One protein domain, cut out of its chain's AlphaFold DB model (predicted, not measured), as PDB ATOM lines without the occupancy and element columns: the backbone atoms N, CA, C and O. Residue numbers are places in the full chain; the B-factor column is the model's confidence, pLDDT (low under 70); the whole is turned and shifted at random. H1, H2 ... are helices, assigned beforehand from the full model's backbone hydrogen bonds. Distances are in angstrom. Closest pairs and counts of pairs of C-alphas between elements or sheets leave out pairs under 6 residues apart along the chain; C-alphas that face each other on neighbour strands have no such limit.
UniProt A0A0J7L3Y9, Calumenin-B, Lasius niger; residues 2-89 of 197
ATOM      1  N   SER A   2       8.846  16.052  24.165       43.88
ATOM      2  CA  SER A   2       8.721  15.643  25.570       43.88
ATOM      3  C   SER A   2       7.313  15.958  26.092       43.88
ATOM      4  O   SER A   2       6.581  16.756  25.506       43.88
ATOM      5  N   LYS A   3       6.896  15.317  27.192       36.38
ATOM      6  CA  LYS A   3       5.589  15.599  27.810       36.38
ATOM      7  C   LYS A   3       5.474  17.052  28.283       36.38
ATOM      8  O   LYS A   3       4.364  17.571  28.325       36.38
ATOM      9  N   GLU A   4       6.595  17.693  28.618       34.69
ATOM     10  CA  GLU A   4       6.607  19.102  29.009       34.69
ATOM     11  C   GLU A   4       6.275  20.034  27.835       34.69
ATOM     12  O   GLU A   4       5.469  20.941  28.012       34.69
ATOM     13  N   GLU A   5       6.811  19.788  26.633       35.88
ATOM     14  CA  GLU A   5       6.508  20.600  25.438       35.88
ATOM     15  C   GLU A   5       5.025  20.512  25.049       35.88
ATOM     16  O   GLU A   5       4.395  21.530  24.775       35.88
ATOM     17  N   TYR A   6       4.436  19.311  25.099       33.38
ATOM     18  CA  TYR A   6       3.006  19.115  24.831       33.38
ATOM     19  C   TYR A   6       2.122  19.846  25.854       33.38
ATOM     20  O   TYR A   6       1.114  20.445  25.490       33.38
ATOM     21  N   TYR A   7       2.508  19.827  27.133       32.78
ATOM     22  CA  TYR A   7       1.758  20.496  28.196       32.78
ATOM     23  C   TYR A   7       1.811  22.025  28.061       32.78
ATOM     24  O   TYR A   7       0.788  22.686  28.217       32.78
ATOM     25  N   VAL A   8       2.970  22.585  27.698       36.84
ATOM     26  CA  VAL A   8       3.130  24.028  27.450       36.84
ATOM     27  C   VAL A   8       2.317  24.471  26.233       36.84
ATOM     28  O   VAL A   8       1.566  25.435  26.343       36.84
ATOM     29  N   ILE A   9       2.370  23.725  25.121       37.94
ATOM     30  CA  ILE A   9       1.525  23.998  23.947       37.94
ATOM     31  C   ILE A   9       0.045  23.904  24.331       37.94
ATOM     32  O   ILE A   9      -0.722  24.785  23.969       37.94
ATOM     33  N   SER A  10      -0.362  22.906  25.122       39.97
ATOM     34  CA  SER A  10      -1.760  22.782  25.555       39.97
ATOM     35  C   SER A  10      -2.232  23.941  26.438       39.97
ATOM     36  O   SER A  10      -3.388  24.329  26.346       39.97
ATOM     37  N   GLN A  11      -1.354  24.532  27.260       41.62
ATOM     38  CA  GLN A  11      -1.705  25.692  28.085       41.62
ATOM     39  C   GLN A  11      -1.705  27.002  27.292       41.62
ATOM     40  O   GLN A  11      -2.556  27.849  27.542       41.62
ATOM     41  N   GLU A  12      -0.800  27.171  26.324       44.91
ATOM     42  CA  GLU A  12      -0.825  28.324  25.412       44.91
ATOM     43  C   GLU A  12      -2.016  28.264  24.446       44.91
ATOM     44  O   GLU A  12      -2.624  29.295  24.170       44.91
ATOM     45  N   VAL A  13      -2.374  27.067  23.963       43.56
ATOM     46  CA  VAL A  13      -3.573  26.834  23.144       43.56
ATOM     47  C   VAL A  13      -4.830  27.054  23.975       43.56
ATOM     48  O   VAL A  13      -5.693  27.773  23.503       43.56
ATOM     49  N   ALA A  14      -4.908  26.561  25.216       44.38
ATOM     50  CA  ALA A  14      -6.043  26.833  26.102       44.38
ATOM     51  C   ALA A  14      -6.187  28.332  26.415       44.38
ATOM     52  O   ALA A  14      -7.281  28.868  26.344       44.38
ATOM     53  N   ALA A  15      -5.084  29.042  26.672       46.00
ATOM     54  CA  ALA A  15      -5.121  30.489  26.888       46.00
ATOM     55  C   ALA A  15      -5.526  31.274  25.627       46.00
ATOM     56  O   ALA A  15      -6.046  32.381  25.735       46.00
ATOM     57  N   TYR A  16      -5.276  30.736  24.430       47.12
ATOM     58  CA  TYR A  16      -5.710  31.341  23.172       47.12
ATOM     59  C   TYR A  16      -7.137  30.943  22.787       47.12
ATOM     60  O   TYR A  16      -7.862  31.790  22.287       47.12
ATOM     61  N   GLU A  17      -7.563  29.708  23.049       46.75
ATOM     62  CA  GLU A  17      -8.968  29.301  23.003       46.75
ATOM     63  C   GLU A  17      -9.782  30.169  23.953       46.75
ATOM     64  O   GLU A  17     -10.801  30.674  23.523       46.75
ATOM     65  N   ASP A  18      -9.279  30.476  25.152       44.16
ATOM     66  CA  ASP A  18      -9.895  31.431  26.077       44.16
ATOM     67  C   ASP A  18      -9.919  32.865  25.510       44.16
ATOM     68  O   ASP A  18     -10.890  33.581  25.722       44.16
ATOM     69  N   LEU A  19      -8.891  33.315  24.774       45.62
ATOM     70  CA  LEU A  19      -8.854  34.656  24.155       45.62
ATOM     71  C   LEU A  19      -9.744  34.767  22.911       45.62
ATOM     72  O   LEU A  19     -10.364  35.803  22.687       45.62
ATOM     73  N   VAL A  20      -9.801  33.716  22.098       48.47
ATOM     74  CA  VAL A  20     -10.693  33.603  20.943       48.47
ATOM     75  C   VAL A  20     -12.117  33.383  21.424       48.47
ATOM     76  O   VAL A  20     -13.018  33.994  20.872       48.47
ATOM     77  N   GLU A  21     -12.341  32.604  22.480       50.31
ATOM     78  CA  GLU A  21     -13.616  32.546  23.190       50.31
ATOM     79  C   GLU A  21     -13.951  33.902  23.787       50.31
ATOM     80  O   GLU A  21     -15.098  34.295  23.677       50.31
ATOM     81  N   GLU A  22     -13.018  34.656  24.369       52.38
ATOM     82  CA  GLU A  22     -13.283  36.013  24.855       52.38
ATOM     83  C   GLU A  22     -13.617  36.972  23.710       52.38
ATOM     84  O   GLU A  22     -14.536  37.766  23.873       52.38
ATOM     85  N   GLU A  23     -12.960  36.894  22.549       51.59
ATOM     86  CA  GLU A  23     -13.300  37.686  21.357       51.59
ATOM     87  C   GLU A  23     -14.643  37.248  20.739       51.59
ATOM     88  O   GLU A  23     -15.489  38.088  20.434       51.59
ATOM     89  N   ILE A  24     -14.912  35.945  20.646       50.09
ATOM     90  CA  ILE A  24     -16.197  35.371  20.213       50.09
ATOM     91  C   ILE A  24     -17.296  35.707  21.224       50.09
ATOM     92  O   ILE A  24     -18.417  35.997  20.831       50.09
ATOM     93  N   LYS A  25     -16.991  35.758  22.520       49.88
ATOM     94  CA  LYS A  25     -17.876  36.195  23.610       49.88
ATOM     95  C   LYS A  25     -18.002  37.714  23.664       49.88
ATOM     96  O   LYS A  25     -18.998  38.226  24.169       49.88
ATOM     97  N   MET A  26     -17.028  38.452  23.128       48.91
ATOM     98  CA  MET A  26     -17.146  39.873  22.798       48.91
ATOM     99  C   MET A  26     -18.108  40.097  21.638       48.91
ATOM    100  O   MET A  26     -18.838  41.085  21.667       48.91
ATOM    101  N   MET A  27     -18.159  39.161  20.690       48.38
ATOM    102  CA  MET A  27     -19.100  39.137  19.568       48.38
ATOM    103  C   MET A  27     -20.438  38.443  19.895       48.38
ATOM    104  O   MET A  27     -21.411  38.637  19.170       48.38
ATOM    105  N   SER A  28     -20.516  37.675  20.986       54.53
ATOM    106  CA  SER A  28     -21.740  37.054  21.494       54.53
ATOM    107  C   SER A  28     -22.530  38.086  22.288       54.53
ATOM    108  O   SER A  28     -22.281  38.342  23.468       54.53
ATOM    109  N   PHE A  29     -23.476  38.726  21.608       57.59
ATOM    110  CA  PHE A  29     -24.377  39.710  22.205       57.59
ATOM    111  C   PHE A  29     -25.529  39.068  22.993       57.59
ATOM    112  O   PHE A  29     -26.213  39.769  23.738       57.59
ATOM    113  N   ASP A  30     -25.725  37.752  22.869       57.81
ATOM    114  CA  ASP A  30     -26.924  37.050  23.342       57.81
ATOM    115  C   ASP A  30     -27.019  36.926  24.874       57.81
ATOM    116  O   ASP A  30     -28.115  36.784  25.417       57.81
ATOM    117  N   GLU A  31     -25.894  37.041  25.592       61.91
ATOM    118  CA  GLU A  31     -25.831  36.924  27.062       61.91
ATOM    119  C   GLU A  31     -25.471  38.239  27.783       61.91
ATOM    120  O   GLU A  31     -25.299  38.260  29.006       61.91
ATOM    121  N   LEU A  32     -25.338  39.352  27.055       69.75
ATOM    122  CA  LEU A  32     -24.845  40.618  27.607       69.75
ATOM    123  C   LEU A  32     -25.984  41.572  27.975       69.75
ATOM    124  O   LEU A  32     -27.013  41.649  27.306       69.75
ATOM    125  N   THR A  33     -25.783  42.364  29.034       77.31
ATOM    126  CA  THR A  33     -26.721  43.450  29.338       77.31
ATOM    127  C   THR A  33     -26.614  44.547  28.275       77.31
ATOM    128  O   THR A  33     -25.524  44.768  27.737       77.31
ATOM    129  N   PRO A  34     -27.698  45.291  27.991       78.25
ATOM    130  CA  PRO A  34     -27.675  46.381  27.014       78.25
ATOM    131  C   PRO A  34     -26.533  47.383  27.236       78.25
ATOM    132  O   PRO A  34     -25.935  47.870  26.282       78.25
ATOM    133  N   GLU A  35     -26.185  47.663  28.492       81.38
ATOM    134  CA  GLU A  35     -25.097  48.575  28.845       81.38
ATOM    135  C   GLU A  35     -23.719  48.038  28.443       81.38
ATOM    136  O   GLU A  35     -22.863  48.815  28.025       81.38
ATOM    137  N   GLU A  36     -23.493  46.730  28.564       76.38
ATOM    138  CA  GLU A  36     -22.229  46.091  28.191       76.38
ATOM    139  C   GLU A  36     -22.095  45.978  26.668       76.38
ATOM    140  O   GLU A  36     -21.025  46.243  26.120       76.38
ATOM    141  N   ILE A  37     -23.203  45.702  25.971       72.88
ATOM    142  CA  ILE A  37     -23.279  45.746  24.504       72.88
ATOM    143  C   ILE A  37     -22.887  47.137  23.993       72.88
ATOM    144  O   ILE A  37     -22.023  47.259  23.128       72.88
ATOM    145  N   ILE A  38     -23.473  48.194  24.568       76.56
ATOM    146  CA  ILE A  38     -23.169  49.580  24.187       76.56
ATOM    147  C   ILE A  38     -21.695  49.908  24.449       76.56
ATOM    148  O   ILE A  38     -21.043  50.477  23.580       76.56
ATOM    149  N   ARG A  39     -21.134  49.523  25.606       81.81
ATOM    150  CA  ARG A  39     -19.706  49.753  25.900       81.81
ATOM    151  C   ARG A  39     -18.790  49.090  24.877       81.81
ATOM    152  O   ARG A  39     -17.828  49.711  24.437       81.81
ATOM    153  N   ARG A  40     -19.084  47.845  24.495       79.19
ATOM    154  CA  ARG A  40     -18.287  47.104  23.508       79.19
ATOM    155  C   ARG A  40     -18.395  47.718  22.119       79.19
ATOM    156  O   ARG A  40     -17.374  47.884  21.461       79.19
ATOM    157  N   LEU A  41     -19.599  48.120  21.711       78.88
ATOM    158  CA  LEU A  41     -19.809  48.809  20.438       78.88
ATOM    159  C   LEU A  41     -19.048  50.135  20.376       78.88
ATOM    160  O   LEU A  41     -18.441  50.412  19.351       78.88
ATOM    161  N   VAL A  42     -19.006  50.907  21.467       81.81
ATOM    162  CA  VAL A  42     -18.217  52.150  21.528       81.81
ATOM    163  C   VAL A  42     -16.730  51.875  21.297       81.81
ATOM    164  O   VAL A  42     -16.126  52.522  20.456       81.81
ATOM    165  N   ILE A  43     -16.153  50.856  21.946       82.62
ATOM    166  CA  ILE A  43     -14.738  50.491  21.741       82.62
ATOM    167  C   ILE A  43     -14.458  50.092  20.285       82.62
ATOM    168  O   ILE A  43     -13.365  50.334  19.780       82.62
ATOM    169  N   ILE A  44     -15.413  49.434  19.623       80.75
ATOM    170  CA  ILE A  44     -15.276  49.047  18.215       80.75
ATOM    171  C   ILE A  44     -15.370  50.282  17.315       80.75
ATOM    172  O   ILE A  44     -14.528  50.438  16.439       80.75
ATOM    173  N   VAL A  45     -16.340  51.168  17.555       83.44
ATOM    174  CA  VAL A  45     -16.511  52.421  16.803       83.44
ATOM    175  C   VAL A  45     -15.268  53.302  16.923       83.44
ATOM    176  O   VAL A  45     -14.740  53.704  15.895       83.44
ATOM    177  N   ASP A  46     -14.721  53.477  18.128       85.12
ATOM    178  CA  ASP A  46     -13.490  54.250  18.372       85.12
ATOM    179  C   ASP A  46     -12.251  53.668  17.661       85.12
ATOM    180  O   ASP A  46     -11.240  54.344  17.496       85.12
ATOM    181  N   ARG A  47     -12.271  52.377  17.302       83.12
ATOM    182  CA  ARG A  47     -11.190  51.734  16.536       83.12
ATOM    183  C   ARG A  47     -11.369  51.880  15.028       83.12
ATOM    184  O   ARG A  47     -10.381  51.740  14.311       83.12
ATOM    185  N   ILE A  48     -12.607  52.071  14.573       86.75
ATOM    186  CA  ILE A  48     -12.954  52.267  13.164       86.75
ATOM    187  C   ILE A  48     -12.724  53.730  12.776       86.75
ATOM    188  O   ILE A  48     -12.059  53.977  11.777       86.75
ATOM    189  N   ASP A  49     -13.243  54.657  13.586       90.06
ATOM    190  CA  ASP A  49     -13.058  56.107  13.460       90.06
ATOM    191  C   ASP A  49     -11.602  56.466  13.804       90.06
ATOM    192  O   ASP A  49     -11.242  56.697  14.963       90.06
ATOM    193  N   TYR A  50     -10.719  56.401  12.805       86.00
ATOM    194  CA  TYR A  50      -9.289  56.632  13.012       86.00
ATOM    195  C   TYR A  50      -8.924  58.115  12.936       86.00
ATOM    196  O   TYR A  50      -7.843  58.492  13.408       86.00
ATOM    197  N   ASP A  51      -9.769  58.945  12.317       89.56
ATOM    198  CA  ASP A  51      -9.551  60.387  12.213       89.56
ATOM    199  C   ASP A  51     -10.152  61.177  13.392       89.56
ATOM    200  O   ASP A  51      -9.772  62.335  13.616       89.56
ATOM    201  N   LEU A  52     -10.928  60.487  14.237       89.75
ATOM    202  CA  LEU A  52     -11.522  60.946  15.489       89.75
ATOM    203  C   LEU A  52     -12.522  62.089  15.284       89.75
ATOM    204  O   LEU A  52     -12.650  62.966  16.153       89.75
ATOM    205  N   ASP A  53     -13.212  62.114  14.142       91.06
ATOM    206  CA  ASP A  53     -14.236  63.115  13.843       91.06
ATOM    207  C   ASP A  53     -15.609  62.797  14.477       91.06
ATOM    208  O   ASP A  53     -16.495  63.664  14.529       91.06
ATOM    209  N   GLY A  54     -15.748  61.599  15.056       88.81
ATOM    210  CA  GLY A  54     -16.943  61.112  15.735       88.81
ATOM    211  C   GLY A  54     -17.942  60.411  14.813       88.81
ATOM    212  O   GLY A  54     -19.059  60.107  15.258       88.81
ATOM    213  N   TYR A  55     -17.585  60.168  13.554       90.25
ATOM    214  CA  TYR A  55     -18.379  59.447  12.571       90.25
ATOM    215  C   TYR A  55     -17.606  58.247  12.025       90.25
ATOM    216  O   TYR A  55     -16.390  58.191  12.044       90.25
ATOM    217  N   VAL A  56     -18.349  57.253  11.537       90.38
ATOM    218  CA  VAL A  56     -17.770  56.134  10.791       90.38
ATOM    219  C   VAL A  56     -18.156  56.299   9.335       90.38
ATOM    220  O   VAL A  56     -19.332  56.186   8.966       90.38
ATOM    221  N   THR A  57     -17.162  56.577   8.510       92.31
ATOM    222  CA  THR A  57     -17.294  56.647   7.061       92.31
ATOM    223  C   THR A  57     -17.256  55.252   6.431       92.31
ATOM    224  O   THR A  57     -16.909  54.248   7.056       92.31
ATOM    225  N   HIS A  58     -17.651  55.167   5.157       92.12
ATOM    226  CA  HIS A  58     -17.562  53.917   4.400       92.12
ATOM    227  C   HIS A  58     -16.114  53.428   4.271       92.12
ATOM    228  O   HIS A  58     -15.870  52.236   4.429       92.12
ATOM    229  N   GLU A  59     -15.185  54.353   4.021       92.81
ATOM    230  CA  GLU A  59     -13.759  54.076   3.829       92.81
ATOM    231  C   GLU A  59     -13.135  53.531   5.122       92.81
ATOM    232  O   GLU A  59     -12.495  52.485   5.104       92.81
ATOM    233  N   GLU A  60     -13.416  54.160   6.264       87.12
ATOM    234  CA  GLU A  60     -12.973  53.684   7.581       87.12
ATOM    235  C   GLU A  60     -13.487  52.287   7.914       87.12
ATOM    236  O   GLU A  60     -12.745  51.434   8.406       87.12
ATOM    237  N   LEU A  61     -14.766  52.034   7.632       87.25
ATOM    238  CA  LEU A  61     -15.360  50.731   7.877       87.25
ATOM    239  C   LEU A  61     -14.761  49.658   6.959       87.25
ATOM    240  O   LEU A  61     -14.489  48.552   7.424       87.25
ATOM    241  N   GLU A  62     -14.555  49.965   5.677       88.62
ATOM    242  CA  GLU A  62     -13.913  49.062   4.717       88.62
ATOM    243  C   GLU A  62     -12.481  48.723   5.153       88.62
ATOM    244  O   GLU A  62     -12.132  47.543   5.272       88.62
ATOM    245  N   ASP A  63     -11.683  49.738   5.487       86.81
ATOM    246  CA  ASP A  63     -10.314  49.569   5.968       86.81
ATOM    247  C   ASP A  63     -10.268  48.749   7.260       86.81
ATOM    248  O   ASP A  63      -9.436  47.845   7.402       86.81
ATOM    249  N   TRP A  64     -11.195  48.998   8.190       86.62
ATOM    250  CA  TRP A  64     -11.310  48.217   9.416       86.62
ATOM    251  C   TRP A  64     -11.678  46.755   9.147       86.62
ATOM    252  O   TRP A  64     -11.094  45.855   9.760       86.62
ATOM    253  N   ILE A  65     -12.610  46.483   8.228       83.38
ATOM    254  CA  ILE A  65     -12.984  45.115   7.840       83.38
ATOM    255  C   ILE A  65     -11.768  44.390   7.258       83.38
ATOM    256  O   ILE A  65     -11.437  43.293   7.705       83.38
ATOM    257  N   ILE A  66     -11.050  45.014   6.325       83.25
ATOM    258  CA  ILE A  66      -9.853  44.424   5.712       83.25
ATOM    259  C   ILE A  66      -8.759  44.193   6.764       83.25
ATOM    260  O   ILE A  66      -8.137  43.126   6.804       83.25
ATOM    261  N   TYR A  67      -8.511  45.173   7.633       84.88
ATOM    262  CA  TYR A  67      -7.504  45.078   8.688       84.88
ATOM    263  C   TYR A  67      -7.828  43.971   9.698       84.88
ATOM    264  O   TYR A  67      -6.975  43.126   9.985       84.88
ATOM    265  N   SER A  68      -9.055  43.959  10.221       82.38
ATOM    266  CA  SER A  68      -9.512  42.969  11.201       82.38
ATOM    267  C   SER A  68      -9.485  41.558  10.617       82.38
ATOM    268  O   SER A  68      -8.959  40.647  11.257       82.38
ATOM    269  N   ARG A  69      -9.920  41.392   9.362       82.19
ATOM    270  CA  ARG A  69      -9.855  40.129   8.623       82.19
ATOM    271  C   ARG A  69      -8.422  39.616   8.470       82.19
ATOM    272  O   ARG A  69      -8.135  38.478   8.840       82.19
ATOM    273  N   ARG A  70      -7.493  40.457   8.000       85.19
ATOM    274  CA  ARG A  70      -6.069  40.088   7.850       85.19
ATOM    275  C   ARG A  70      -5.424  39.729   9.182       85.19
ATOM    276  O   ARG A  70      -4.634  38.787   9.254       85.19
ATOM    277  N   ARG A  71      -5.743  40.484  10.236       84.69
ATOM    278  CA  ARG A  71      -5.266  40.202  11.590       84.69
ATOM    279  C   ARG A  71      -5.768  38.846  12.075       84.69
ATOM    280  O   ARG A  71      -4.948  38.053  12.525       84.69
ATOM    281  N   TYR A  72      -7.064  38.576  11.927       84.06
ATOM    282  CA  TYR A  72      -7.665  37.297  12.287       84.06
ATOM    283  C   TYR A  72      -6.968  36.131  11.577       84.06
ATOM    284  O   TYR A  72      -6.497  35.219  12.248       84.06
ATOM    285  N   ILE A  73      -6.805  36.193  10.250       82.50
ATOM    286  CA  ILE A  73      -6.137  35.134   9.475       82.50
ATOM    287  C   ILE A  73      -4.706  34.916   9.960       82.50
ATOM    288  O   ILE A  73      -4.297  33.784  10.206       82.50
ATOM    289  N   ARG A  74      -3.935  35.998  10.120       84.25
ATOM    290  CA  ARG A  74      -2.542  35.924  10.573       84.25
ATOM    291  C   ARG A  74      -2.434  35.270  11.946       84.25
ATOM    292  O   ARG A  74      -1.584  34.398  12.134       84.25
ATOM    293  N   ASP A  75      -3.251  35.725  12.890       83.62
ATOM    294  CA  ASP A  75      -3.212  35.259  14.270       83.62
ATOM    295  C   ASP A  75      -3.691  33.794  14.310       83.62
ATOM    296  O   ASP A  75      -2.955  32.934  14.788       83.62
ATOM    297  N   HIS A  76      -4.810  33.465  13.656       83.12
ATOM    298  CA  HIS A  76      -5.315  32.095  13.519       83.12
ATOM    299  C   HIS A  76      -4.269  31.144  12.911       83.12
ATOM    300  O   HIS A  76      -3.973  30.090  13.478       83.12
ATOM    301  N   MET A  77      -3.623  31.536  11.807       86.38
ATOM    302  CA  MET A  77      -2.574  30.742  11.159       86.38
ATOM    303  C   MET A  77      -1.322  30.586  12.009       86.38
ATOM    304  O   MET A  77      -0.657  29.557  11.923       86.38
ATOM    305  N   TYR A  78      -0.967  31.566  12.839       83.62
ATOM    306  CA  TYR A  78       0.171  31.421  13.744       83.62
ATOM    307  C   TYR A  78      -0.019  30.249  14.718       83.62
ATOM    308  O   TYR A  78       0.931  29.495  14.935       83.62
ATOM    309  N   TYR A  79      -1.229  30.057  15.250       81.12
ATOM    310  CA  TYR A  79      -1.520  28.973  16.194       81.12
ATOM    311  C   TYR A  79      -1.822  27.648  15.502       81.12
ATOM    312  O   TYR A  79      -1.212  26.638  15.849       81.12
ATOM    313  N   GLN A  80      -2.693  27.648  14.488       81.50
ATOM    314  CA  GLN A  80      -3.026  26.436  13.733       81.50
ATOM    315  C   GLN A  80      -1.764  25.786  13.155       81.50
ATOM    316  O   GLN A  80      -1.562  24.583  13.291       81.50
ATOM    317  N   TRP A  81      -0.845  26.591  12.614       85.31
ATOM    318  CA  TRP A  81       0.428  26.090  12.106       85.31
ATOM    319  C   TRP A  81       1.262  25.378  13.177       85.31
ATOM    320  O   TRP A  81       1.848  24.338  12.899       85.31
ATOM    321  N   LYS A  82       1.296  25.885  14.417       83.62
ATOM    322  CA  LYS A  82       1.999  25.218  15.528       83.62
ATOM    323  C   LYS A  82       1.342  23.899  15.930       83.62
ATOM    324  O   LYS A  82       2.049  22.962  16.290       83.62
ATOM    325  N   ILE A  83       0.012  23.832  15.876       80.81
ATOM    326  CA  ILE A  83      -0.752  22.628  16.222       80.81
ATOM    327  C   ILE A  83      -0.503  21.529  15.184       80.81
ATOM    328  O   ILE A  83      -0.145  20.410  15.551       80.81
ATOM    329  N   TYR A  84      -0.637  21.846  13.894       77.31
ATOM    330  CA  TYR A  84      -0.486  20.851  12.826       77.31
ATOM    331  C   TYR A  84       0.957  20.478  12.528       77.31
ATOM    332  O   TYR A  84       1.223  19.393  12.014       77.31
ATOM    333  N   LYS A  85       1.898  21.353  12.878       79.56
ATOM    334  CA  LYS A  85       3.319  21.150  12.638       79.56
ATOM    335  C   LYS A  85       4.118  21.308  13.934       79.56
ATOM    336  O   LYS A  85       4.846  22.289  14.110       79.56
ATOM    337  N   PRO A  86       4.026  20.324  14.841       69.94
ATOM    338  CA  PRO A  86       4.706  20.397  16.126       69.94
ATOM    339  C   PRO A  86       6.218  20.126  16.023       69.94
ATOM    340  O   PRO A  86       6.966  20.442  16.944       69.94
ATOM    341  N   ASP A  87       6.689  19.538  14.914       77.12
ATOM    342  CA  ASP A  87       8.119  19.412  14.621       77.12
ATOM    343  C   ASP A  87       8.620  20.668  13.897       77.12
ATOM    344  O   ASP A  87       8.445  20.831  12.686       77.12
ATOM    345  N   GLU A  88       9.286  21.547  14.645       70.75
ATOM    346  CA  GLU A  88       9.859  22.795  14.128       70.75
ATOM    347  C   GLU A  88      10.915  22.581  13.030       70.75
ATOM    348  O   GLU A  88      11.245  23.525  12.314       70.75
ATOM    349  N   ARG A  89      11.451  21.358  12.879       72.44
ATOM    350  CA  ARG A  89      12.465  21.037  11.860       72.44
ATOM    351  C   ARG A  89      11.883  20.742  10.491       72.44
ATOM    352  O   ARG A  89      12.617  20.823   9.508       72.44
TER     353      ARG A  89
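AT A GLANCE: This is residues 2 to 89 of the 197 residues of the protein "Calumenin-B" of Lasius niger (UniProt A0A0J7L3Y9). The model is an open, three-sided frame of helices: two long helices, H3 and H1, run opposite ways at a shallow tilt, and the shorter H2 stands across at one end. H2 makes a corner with the beginning of H3, and contacts among the three helices are few. The printed part has 88 residues with three named helices, in the order H1, H2, H3 along the chain, and no named strand; its class is all helix. The whole is loose, with a radius of gyration of the C-alphas of 17.4 A, and elongated, spanning 53 by 30 by 18 A.

HOW THE PARTS SIT: H3, residues 58 to 84, is the longest helix, and it touches H2, residues 34 to 48. H3 touches H2 with residues 60 to 64 alone, and H2 touches H3 with residues 47 to 48 alone; the closest C-alphas of the two helices are those of Ile 48 and Trp 64, 5.8 A apart. The lines of H2 and H3 are about perpendicular, at 82 degrees. H1, residues 3 to 27, is close to H3 but not clearly touching, with the C-alphas of Val 13 and Tyr 79 the closest at 7.6 A. H1 and H3 run opposite ways at a shallow tilt of 22 degrees. H1 is also close to H2 but not clearly touching, with the C-alphas of Met 26 and Arg 40 the closest at 7.4 A. Their lines are about perpendicular, at 79 degrees. In H1 and H2 every O i to N i+4 pair is within hydrogen-bond range; in H3 22 of 23 are.

IN THESE COORDINATES: H3 has 27 residues and measures 38.2 A from C-alpha 58 at (-17.562, 53.917, 4.400) to C-alpha 84 at (-0.486, 20.851, 12.826). H2 has 15 residues and measures 21.1 A from C-alpha 34 to C-alpha 48. H1 has 25 residues and measures 35.1 A, beginning with C-alpha 3 at (5.589, 15.599, 27.810).

THE WHOLE: The two C-alphas farthest apart are those of Ser 2 and Asp 53, at 54.0 A, while those of Ser 2 and Arg 89, the first and last printed, are 15.2 A apart. The printed part has no cut. The links from H1 to H2, 6 residues, and from H2 to H3, 9 residues, are short. Residues 30 to 35 stand free, and so do residues 66 to 71, which belong to H3. The mean pLDDT of the printed part is 70.3; residues 2 to 32 and residue 86 are under 70, and H1 has a mean of 44.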